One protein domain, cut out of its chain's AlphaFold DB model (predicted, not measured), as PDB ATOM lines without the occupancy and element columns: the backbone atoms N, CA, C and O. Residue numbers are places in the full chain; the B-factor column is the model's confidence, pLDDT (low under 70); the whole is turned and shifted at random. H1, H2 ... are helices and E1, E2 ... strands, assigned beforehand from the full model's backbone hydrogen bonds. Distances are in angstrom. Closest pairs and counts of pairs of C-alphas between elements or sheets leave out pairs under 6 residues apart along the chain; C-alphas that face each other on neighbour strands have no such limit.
ATOM      1  N   ASP A  21     -28.763 -14.083 -49.836       97.44
ATOM      2  CA  ASP A  21     -28.499 -13.136 -50.923       97.44
ATOM      3  C   ASP A  21     -27.294 -13.533 -51.800       97.44
ATOM      4  O   ASP A  21     -26.885 -12.781 -52.681       97.44
ATOM      5  N   GLY A  22     -26.688 -14.699 -51.549       96.88
ATOM      6  CA  GLY A  22     -25.490 -15.158 -52.249       96.88
ATOM      7  C   GLY A  22     -24.183 -14.523 -51.758       96.88
ATOM      8  O   GLY A  22     -23.116 -14.867 -52.271       96.88
ATOM      9  N   SER A  23     -24.218 -13.639 -50.756       97.69
ATOM     10  CA  SER A  23     -23.020 -12.963 -50.252       97.69
ATOM     11  C   SER A  23     -22.192 -13.849 -49.312       97.69
ATOM     12  O   SER A  23     -22.705 -14.730 -48.623       97.69
ATOM     13  N   TYR A  24     -20.881 -13.617 -49.266       97.19
ATOM     14  CA  TYR A  24     -19.996 -14.142 -48.225       97.19
ATOM     15  C   TYR A  24     -18.908 -13.108 -47.926       97.19
ATOM     16  O   TYR A  24     -18.564 -12.290 -48.780       97.19
ATOM     17  N   TRP A  25     -18.341 -13.148 -46.723       96.44
ATOM     18  CA  TRP A  25     -17.249 -12.262 -46.335       96.44
ATOM     19  C   TRP A  25     -16.250 -12.994 -45.442       96.44
ATOM     20  O   TRP A  25     -16.574 -13.985 -44.788       96.44
ATOM     21  N   PHE A  26     -15.018 -12.498 -45.420       95.88
ATOM     22  CA  PHE A  26     -13.979 -12.952 -44.505       95.88
ATOM     23  C   PHE A  26     -12.980 -11.822 -44.247       95.88
ATOM     24  O   PHE A  26     -12.835 -10.905 -45.054       95.88
ATOM     25  N   LYS A  27     -12.265 -11.899 -43.122       95.81
ATOM     26  CA  LYS A  27     -11.143 -11.012 -42.791       95.81
ATOM     27  C   LYS A  27      -9.854 -11.826 -42.808       95.81
ATOM     28  O   LYS A  27      -9.783 -12.880 -42.184       95.81
ATOM     29  N   ALA A  28      -8.843 -11.337 -43.515       93.62
ATOM     30  CA  ALA A  28      -7.549 -11.998 -43.645       93.62
ATOM     31  C   ALA A  28      -6.415 -10.971 -43.763       93.62
ATOM     32  O   ALA A  28      -6.649  -9.765 -43.840       93.62
ATOM     33  N   VAL A  29      -5.178 -11.466 -43.794       92.75
ATOM     34  CA  VAL A  29      -3.995 -10.667 -44.132       92.75
ATOM     35  C   VAL A  29      -3.796 -10.624 -45.647       92.75
ATOM     36  O   VAL A  29      -4.078 -11.596 -46.349       92.75
ATOM     37  N   LYS A  30      -3.287  -9.499 -46.159       90.69
ATOM     38  CA  LYS A  30      -2.999  -9.340 -47.587       90.69
ATOM     39  C   LYS A  30      -1.904 -10.334 -48.023       90.69
ATOM     40  O   LYS A  30      -0.833 -10.337 -47.412       90.69
ATOM     41  N   PRO A  31      -2.124 -11.158 -49.065       91.44
ATOM     42  CA  PRO A  31      -1.104 -12.083 -49.544       91.44
ATOM     43  C   PRO A  31       0.094 -11.333 -50.141       91.44
ATOM     44  O   PRO A  31      -0.040 -10.244 -50.699       91.44
ATOM     45  N   LYS A  32       1.275 -11.952 -50.061       90.38
ATOM     46  CA  LYS A  32       2.506 -11.483 -50.709       90.38
ATOM     47  C   LYS A  32       2.822 -12.366 -51.915       90.38
ATOM     48  O   LYS A  32       2.470 -13.544 -51.939       90.38
ATOM     49  N   PHE A  33       3.494 -11.798 -52.911       90.06
ATOM     50  CA  PHE A  33       4.097 -12.577 -53.990       90.06
ATOM     51  C   PHE A  33       5.140 -13.560 -53.437       90.06
ATOM     52  O   PHE A  33       5.749 -13.306 -52.394       90.06
ATOM     53  N   TYR A  34       5.359 -14.670 -54.136       90.31
ATOM     54  CA  TYR A  34       6.305 -15.701 -53.701       90.31
ATOM     55  C   TYR A  34       6.943 -16.427 -54.890       90.31
ATOM     56  O   TYR A  34       6.299 -16.562 -55.932       90.31
ATOM     57  N   PRO A  35       8.200 -16.886 -54.763       91.62
ATOM     58  CA  PRO A  35       8.851 -17.679 -55.795       91.62
ATOM     59  C   PRO A  35       8.377 -19.136 -55.759       91.62
ATOM     60  O   PRO A  35       8.011 -19.663 -54.705       91.62
ATOM     61  N   ILE A  36       8.412 -19.802 -56.911       90.50
ATOM     62  CA  ILE A  36       8.514 -21.266 -56.949       90.50
ATOM     63  C   ILE A  36       9.972 -21.688 -56.693       90.50
ATOM     64  O   ILE A  36      10.870 -20.892 -56.966       90.50
ATOM     65  N   PRO A  37      10.237 -22.918 -56.211       91.44
ATOM     66  CA  PRO A  37      11.599 -23.443 -56.162       91.44
ATOM     67  C   PRO A  37      12.254 -23.404 -57.550       91.44
ATOM     68  O   PRO A  37      11.687 -23.920 -58.515       91.44
ATOM     69  N   ASP A  38      13.443 -22.813 -57.650       93.25
ATOM     70  CA  ASP A  38      14.115 -22.519 -58.923       93.25
ATOM     71  C   ASP A  38      15.508 -23.163 -59.060       93.25
ATOM     72  O   ASP A  38      16.134 -23.098 -60.113       93.25
ATOM     73  N   HIS A  39      15.983 -23.886 -58.048       93.81
ATOM     74  CA  HIS A  39      17.249 -24.625 -58.140       93.81
ATOM     75  C   HIS A  39      17.156 -25.893 -59.017       93.81
ATOM     76  O   HIS A  39      18.171 -26.491 -59.379       93.81
ATOM     77  N   GLY A  40      15.936 -26.324 -59.357       95.06
ATOM     78  CA  GLY A  40      15.665 -27.525 -60.149       95.06
ATOM     79  C   GLY A  40      15.580 -27.286 -61.665       95.06
ATOM     80  O   GLY A  40      15.763 -26.164 -62.142       95.06
ATOM     81  N   PRO A  41      15.239 -28.331 -62.445       96.88
ATOM     82  CA  PRO A  41      15.119 -28.244 -63.905       96.88
ATOM     83  C   PRO A  41      14.188 -27.122 -64.386       96.88
ATOM     84  O   PRO A  41      14.497 -26.435 -65.356       96.88
ATOM     85  N   VAL A  42      13.083 -26.885 -63.671       94.62
ATOM     86  CA  VAL A  42      12.123 -25.820 -64.001       94.62
ATOM     87  C   VAL A  42      12.747 -24.434 -63.865       94.62
ATOM     88  O   VAL A  42      12.546 -23.595 -64.734       94.62
ATOM     89  N   GLY A  43      13.531 -24.176 -62.817       94.56
ATOM     90  CA  GLY A  43      14.168 -22.870 -62.668       94.56
ATOM     91  C   GLY A  43      15.307 -22.651 -63.660       94.56
ATOM     92  O   GLY A  43      15.425 -21.553 -64.198       94.56
ATOM     93  N   LYS A  44      16.054 -23.706 -64.024       95.94
ATOM     94  CA  LYS A  44      17.010 -23.650 -65.146       95.94
ATOM     95  C   LYS A  44      16.318 -23.273 -66.461       95.94
ATOM     96  O   LYS A  44      16.813 -22.411 -67.178       95.94
ATOM     97  N   LEU A  45      15.156 -23.871 -66.745       95.12
ATOM     98  CA  LEU A  45      14.341 -23.525 -67.913       95.12
ATOM     99  C   LEU A  45      13.858 -22.068 -67.861       95.12
ATOM    100  O   LEU A  45      13.975 -21.356 -68.852       95.12
ATOM    101  N   LEU A  46      13.339 -21.607 -66.718       93.69
ATOM    102  CA  LEU A  46      12.917 -20.212 -66.561       93.69
ATOM    103  C   LEU A  46      14.079 -19.244 -66.812       93.69
ATOM    104  O   LEU A  46      13.904 -18.286 -67.560       93.69
ATOM    105  N   GLY A  47      15.262 -19.533 -66.262       93.12
ATOM    106  CA  GLY A  47      16.476 -18.753 -66.495       93.12
ATOM    107  C   GLY A  47      16.882 -18.714 -67.970       93.12
ATOM    108  O   GLY A  47      17.130 -17.634 -68.499       93.12
ATOM    109  N   ALA A  48      16.862 -19.860 -68.660       95.38
ATOM    110  CA  ALA A  48      17.154 -19.942 -70.095       95.38
ATOM    111  C   ALA A  48      16.164 -19.135 -70.961       95.38
ATOM    112  O   ALA A  48      16.529 -18.657 -72.030       95.38
ATOM    113  N   LEU A  49      14.927 -18.953 -70.487       94.00
ATOM    114  CA  LEU A  49      13.892 -18.142 -71.137       94.00
ATOM    115  C   LEU A  49      13.871 -16.675 -70.665       94.00
ATOM    116  O   LEU A  49      12.973 -15.929 -71.056       94.00
ATOM    117  N   GLY A  50      14.787 -16.255 -69.782       91.44
ATOM    118  CA  GLY A  50      14.785 -14.909 -69.195       91.44
ATOM    119  C   GLY A  50      13.568 -14.610 -68.308       91.44
ATOM    120  O   GLY A  50      13.192 -13.450 -68.132       91.44
ATOM    121  N   ARG A  51      12.912 -15.640 -67.761       91.38
ATOM    122  CA  ARG A  51      11.705 -15.522 -66.930       91.38
ATOM    123  C   ARG A  51      12.040 -15.621 -65.445       91.38
ATOM    124  O   ARG A  51      12.907 -16.384 -65.033       91.38
ATOM    125  N   HIS A  52      11.296 -14.887 -64.618       90.56
ATOM    126  CA  HIS A  52      11.435 -14.943 -63.162       90.56
ATOM    127  C   HIS A  52      10.568 -16.054 -62.533       90.56
ATOM    128  O   HIS A  52       9.494 -16.362 -63.055       90.56
ATOM    129  N   PRO A  53      10.937 -16.591 -61.354       93.06
ATOM    130  CA  PRO A  53      10.171 -17.645 -60.675       93.06
ATOM    131  C   PRO A  53       9.011 -17.124 -59.809       93.06
ATOM    132  O   PRO A  53       8.286 -17.909 -59.197       93.06
ATOM    133  N   TYR A  54       8.834 -15.805 -59.703       92.06
ATOM    134  CA  TYR A  54       7.818 -15.211 -58.834       92.06
ATOM    135  C   TYR A  54       6.394 -15.344 -59.376       92.06
ATOM    136  O   TYR A  54       6.120 -15.062 -60.539       92.06
ATOM    137  N   ARG A  55       5.472 -15.695 -58.477       91.31
ATOM    138  CA  ARG A  55       4.025 -15.636 -58.674       91.31
ATOM    139  C   ARG A  55       3.461 -14.392 -57.981       91.31
ATOM    140  O   ARG A  55       3.882 -14.099 -56.858       91.31
ATOM    141  N   PRO A  56       2.487 -13.690 -58.585       91.81
ATOM    142  CA  PRO A  56       1.831 -12.547 -57.962       91.81
ATOM    143  C   PRO A  56       1.066 -12.932 -56.714       91.81
ATOM    144  O   PRO A  56       0.746 -14.098 -56.517       91.81
ATOM    145  N   ALA A  57       0.794 -11.956 -55.854       91.56
ATOM    146  CA  ALA A  57      -0.071 -12.161 -54.702       91.56
ATOM    147  C   ALA A  57      -1.482 -12.540 -55.184       91.56
ATOM    148  O   ALA A  57      -2.043 -11.855 -56.041       91.56
ATOM    149  N   HIS A  58      -2.038 -13.633 -54.657       93.69
ATOM    150  CA  HIS A  58      -3.364 -14.116 -55.042       93.69
ATOM    151  C   HIS A  58      -4.071 -14.877 -53.926       93.69
ATOM    152  O   HIS A  58      -3.442 -15.401 -53.006       93.69
ATOM    153  N   LEU A  59      -5.391 -14.967 -54.068       94.62
ATOM    154  CA  LEU A  59      -6.280 -15.818 -53.286       94.62
ATOM    155  C   LEU A  59      -6.732 -17.001 -54.140       94.62
ATOM    156  O   LEU A  59      -7.081 -16.821 -55.304       94.62
ATOM    157  N   HIS A  60      -6.723 -18.198 -53.562       96.44
ATOM    158  CA  HIS A  60      -7.232 -19.410 -54.202       96.44
ATOM    159  C   HIS A  60      -8.714 -19.598 -53.886       96.44
ATOM    160  O   HIS A  60      -9.105 -19.487 -52.725       96.44
ATOM    161  N   TYR A  61      -9.499 -19.970 -54.895       97.31
ATOM    162  CA  TYR A  61     -10.910 -20.299 -54.743       97.31
ATOM    163  C   TYR A  61     -11.234 -21.653 -55.361       97.31
ATOM    164  O   TYR A  61     -10.844 -21.958 -56.488       97.31
ATOM    165  N   THR A  62     -12.005 -22.435 -54.615       97.88
ATOM    166  CA  THR A  62     -12.762 -23.576 -55.122       97.88
ATOM    167  C   THR A  62     -14.213 -23.333 -54.743       97.88
ATOM    168  O   THR A  62     -14.546 -23.334 -53.558       97.88
ATOM    169  N   VAL A  63     -15.054 -23.058 -55.736       98.00
ATOM    170  CA  VAL A  63     -16.467 -22.705 -55.553       98.00
ATOM    171  C   VAL A  63     -17.326 -23.843 -56.085       98.00
ATOM    172  O   VAL A  63     -17.057 -24.382 -57.157       98.00
ATOM    173  N   GLN A  64     -18.339 -24.225 -55.313       97.94
ATOM    174  CA  GLN A  64     -19.259 -25.308 -55.640       97.94
ATOM    175  C   GLN A  64     -20.681 -24.895 -55.264       97.94
ATOM    176  O   GLN A  64     -20.894 -24.322 -54.193       97.94
ATOM    177  N   ALA A  65     -21.644 -25.223 -56.121       97.62
ATOM    178  CA  ALA A  65     -23.068 -25.047 -55.870       97.62
ATOM    179  C   ALA A  65     -23.857 -26.185 -56.548       97.62
ATOM    180  O   ALA A  65     -23.446 -26.641 -57.616       97.62
ATOM    181  N   PRO A  66     -24.965 -26.670 -55.959       97.31
ATOM    182  CA  PRO A  66     -25.819 -27.663 -56.609       97.31
ATOM    183  C   PRO A  66     -26.296 -27.179 -57.984       97.31
ATOM    184  O   PRO A  66     -26.718 -26.036 -58.113       97.31
ATOM    185  N   GLY A  67     -26.232 -28.048 -58.996       98.19
ATOM    186  CA  GLY A  67     -26.629 -27.706 -60.367       98.19
ATOM    187  C   GLY A  67     -25.609 -26.874 -61.156       98.19
ATOM    188  O   GLY A  67     -25.907 -26.485 -62.279       98.19
ATOM    189  N   HIS A  68     -24.419 -26.618 -60.602       98.06
ATOM    190  CA  HIS A  68     -23.338 -25.896 -61.276       98.06
ATOM    191  C   HIS A  68     -22.043 -26.710 -61.300       98.06
ATOM    192  O   HIS A  68     -21.756 -27.476 -60.375       98.06
ATOM    193  N   ASP A  69     -21.222 -26.472 -62.321       98.31
ATOM    194  CA  ASP A  69     -19.880 -27.039 -62.385       98.31
ATOM    195  C   ASP A  69     -18.954 -26.407 -61.331       98.31
ATOM    196  O   ASP A  69     -19.030 -25.199 -61.069       98.31
ATOM    197  N   PRO A  70     -18.044 -27.187 -60.719       97.62
ATOM    198  CA  PRO A  70     -17.044 -26.647 -59.810       97.62
ATOM    199  C   PRO A  70     -16.133 -25.624 -60.499       97.62
ATOM    200  O   PRO A  70     -15.557 -25.894 -61.552       97.62
ATOM    201  N   LEU A  71     -15.911 -24.483 -59.848       98.00
ATOM    202  CA  LEU A  71     -14.991 -23.450 -60.320       98.00
ATOM    203  C   LEU A  71     -13.725 -23.431 -59.464       98.00
ATOM    204  O   LEU A  71     -13.768 -23.104 -58.277       98.00
ATOM    205  N   ALA A  72     -12.580 -23.714 -60.084       97.94
ATOM    206  CA  ALA A  72     -11.262 -23.452 -59.515       97.94
ATOM    207  C   ALA A  72     -10.686 -22.172 -60.136       97.94
ATOM    208  O   ALA A  72     -10.450 -22.114 -61.341       97.94
ATOM    209  N   THR A  73     -10.466 -21.135 -59.329       97.25
ATOM    210  CA  THR A  73      -9.990 -19.835 -59.826       97.25
ATOM    211  C   THR A  73      -9.105 -19.107 -58.814       97.25
ATOM    212  O   THR A  73      -8.914 -19.558 -57.682       97.25
ATOM    213  N   HIS A  74      -8.538 -17.979 -59.239       96.06
ATOM    214  CA  HIS A  74      -7.708 -17.111 -58.417       96.06
ATOM    215  C   HIS A  74      -8.131 -15.650 -58.565       96.06
ATOM    216  O   HIS A  74      -8.429 -15.199 -59.668       96.06
ATOM    217  N   ILE A  75      -8.075 -14.902 -57.463       93.56
ATOM    218  CA  ILE A  75      -8.207 -13.439 -57.477       93.56
ATOM    219  C   ILE A  75      -6.826 -12.833 -57.233       93.56
ATOM    220  O   ILE A  75      -6.135 -13.234 -56.295       93.56
ATOM    221  N   PHE A  76      -6.433 -11.872 -58.069       91.62
ATOM    222  CA  PHE A  76      -5.137 -11.193 -58.013       91.62
ATOM    223  C   PHE A  76      -5.296  -9.736 -57.580       91.62
ATOM    224  O   PHE A  76      -6.286  -9.092 -57.915       91.62
ATOM    225  N   ASP A  77      -4.288  -9.205 -56.888       87.12
ATOM    226  CA  ASP A  77      -4.188  -7.769 -56.623       87.12
ATOM    227  C   ASP A  77      -3.511  -7.059 -57.815       87.12
ATOM    228  O   ASP A  77      -2.323  -7.315 -58.077       87.12
ATOM    229  N   PRO A  78      -4.213  -6.167 -58.540       81.69
ATOM    230  CA  PRO A  78      -3.633  -5.439 -59.667       81.69
ATOM    231  C   PRO A  78      -2.506  -4.487 -59.245       81.69
ATOM    232  O   PRO A  78      -1.609  -4.228 -60.044       81.69
ATOM    233  N   GLY A  79      -2.506  -4.011 -57.995       81.88
ATOM    234  CA  GLY A  79      -1.470  -3.133 -57.451       81.88
ATOM    235  C   GLY A  79      -0.231  -3.867 -56.932       81.88
ATOM    236  O   GLY A  79       0.712  -3.221 -56.474       81.88
ATOM    237  N   ALA A  80      -0.199  -5.204 -56.962       80.25
ATOM    238  CA  ALA A  80       0.943  -5.944 -56.436       80.25
ATOM    239  C   ALA A  80       2.170  -5.860 -57.381       80.25
ATOM    240  O   ALA A  80       2.027  -6.049 -58.592       80.25
ATOM    241  N   PRO A  81       3.401  -5.672 -56.850       77.81
ATOM    242  CA  PRO A  81       4.599  -5.342 -57.641       77.81
ATOM    243  C   PRO A  81       4.944  -6.278 -58.812       77.81
ATOM    244  O   PRO A  81       5.553  -5.847 -59.788       77.81
ATOM    245  N   ILE A  82       4.581  -7.562 -58.731       77.31
ATOM    246  CA  ILE A  82       4.907  -8.566 -59.758       77.31
ATOM    247  C   ILE A  82       3.722  -8.875 -60.698       77.31
ATOM    248  O   ILE A  82       3.905  -9.537 -61.720       77.31
ATOM    249  N   SER A  83       2.513  -8.373 -60.412       69.50
ATOM    250  CA  SER A  83       1.296  -8.691 -61.182       69.50
ATOM    251  C   SER A  83       1.427  -8.341 -62.666       69.50
ATOM    252  O   SER A  83       1.057  -9.140 -63.522       69.50
ATOM    253  N   ALA A  84       2.040  -7.201 -62.996       65.06
ATOM    254  CA  ALA A  84       2.245  -6.797 -64.386       65.06
ATOM    255  C   ALA A  84       3.316  -7.621 -65.128       65.06
ATOM    256  O   ALA A  84       3.216  -7.774 -66.343       65.06
ATOM    257  N   ARG A  85       4.311  -8.161 -64.409       65.94
ATOM    258  CA  ARG A  85       5.475  -8.883 -64.968       65.94
ATOM    259  C   ARG A  85       5.230 -10.375 -65.187       65.94
ATOM    260  O   ARG A  85       6.001 -11.024 -65.881       65.94
ATOM    261  N   THR A  86       4.146 -10.907 -64.621       63.81
ATOM    262  CA  THR A  86       3.805 -12.335 -64.717       63.81
ATOM    263  C   THR A  86       2.841 -12.645 -65.869       63.81
ATOM    264  O   THR A  86       2.457 -13.798 -66.060       63.81
ATOM    265  N   ARG A  87       2.429 -11.634 -66.646       63.78
ATOM    266  CA  ARG A  87       1.596 -11.845 -67.833       63.78
ATOM    267  C   ARG A  87       2.395 -12.599 -68.894       63.78
ATOM    268  O   ARG A  87       3.546 -12.264 -69.162       63.78
ATOM    269  N   CYS A  88       1.783 -13.623 -69.482       51.00
ATOM    270  CA  CYS A  88       2.298 -14.179 -70.725       51.00
ATOM    271  C   CYS A  88       2.182 -13.079 -71.794       51.00
ATOM    272  O   CYS A  88       1.139 -12.417 -71.822       51.00
ATOM    273  N   PRO A  89       3.214 -12.833 -72.621       54.28
ATOM    274  CA  PRO A  89       2.997 -12.063 -73.836       54.28
ATOM    275  C   PRO A  89       1.882 -12.747 -74.638       54.28
ATOM    276  O   PRO A  89       1.818 -13.981 -74.657       54.28
ATOM    277  N   ALA A  90       0.968 -11.932 -75.167       44.84
ATOM    278  CA  ALA A  90      -0.093 -12.386 -76.060       44.84
ATOM    279  C   ALA A  90       0.499 -12.919 -77.368       44.84
ATOM    280  O   ALA A  90       1.556 -12.384 -77.780       44.84
TER     281      ALA A  90
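AT A GLANCE: This is residues 21 to 90 of the 90 residues of the protein "Catechol 1,2-dioxygenase" of Jannaschia seohaensis (UniProt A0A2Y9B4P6). This domain has little regular structure: a free leading arm, residues 21 to 29, sticks out, and the chain runs on to one short helix, H1, at the far end, then folds back into a two-stranded hairpin, E1 and E2. The 70 printed residues hold H1, E1 and E2 in that order, an antiparallel sheet E1 - E2; the class is mixed, with only 20 residues in named elements. The whole is loose and elongated, radius of gyration of the C-alphas 16.0 A, spanning 49 by 27 by 26 A.

IN THESE COORDINATES: H1, residues 41 to 48, begins at C-alpha 41 (15.119, -28.244, -63.905). E1, residues 58 to 63, is 15.7 A long; E2, residues 71 to 76, is 15.9 A long and ends at C-alpha 76 (-5.137, -11.193, -58.013).

HOW THE PARTS SIT: E1 and E2 form a hairpin at 159 degrees, with N 61 and O 73 at 2.9 A, within hydrogen-bond range. Residues 34 to 35 pair with 54 to 55, antiparallel. H1 and E2 are apart. In H1 every O i to N i+4 pair is within range.

THE WHOLE: The C-alphas of Asp 21 and Ala 48, the two farthest apart, are 50.0 A apart. The printed part has no cut and no long link. Residues 83 to 90 have pLDDT under 70.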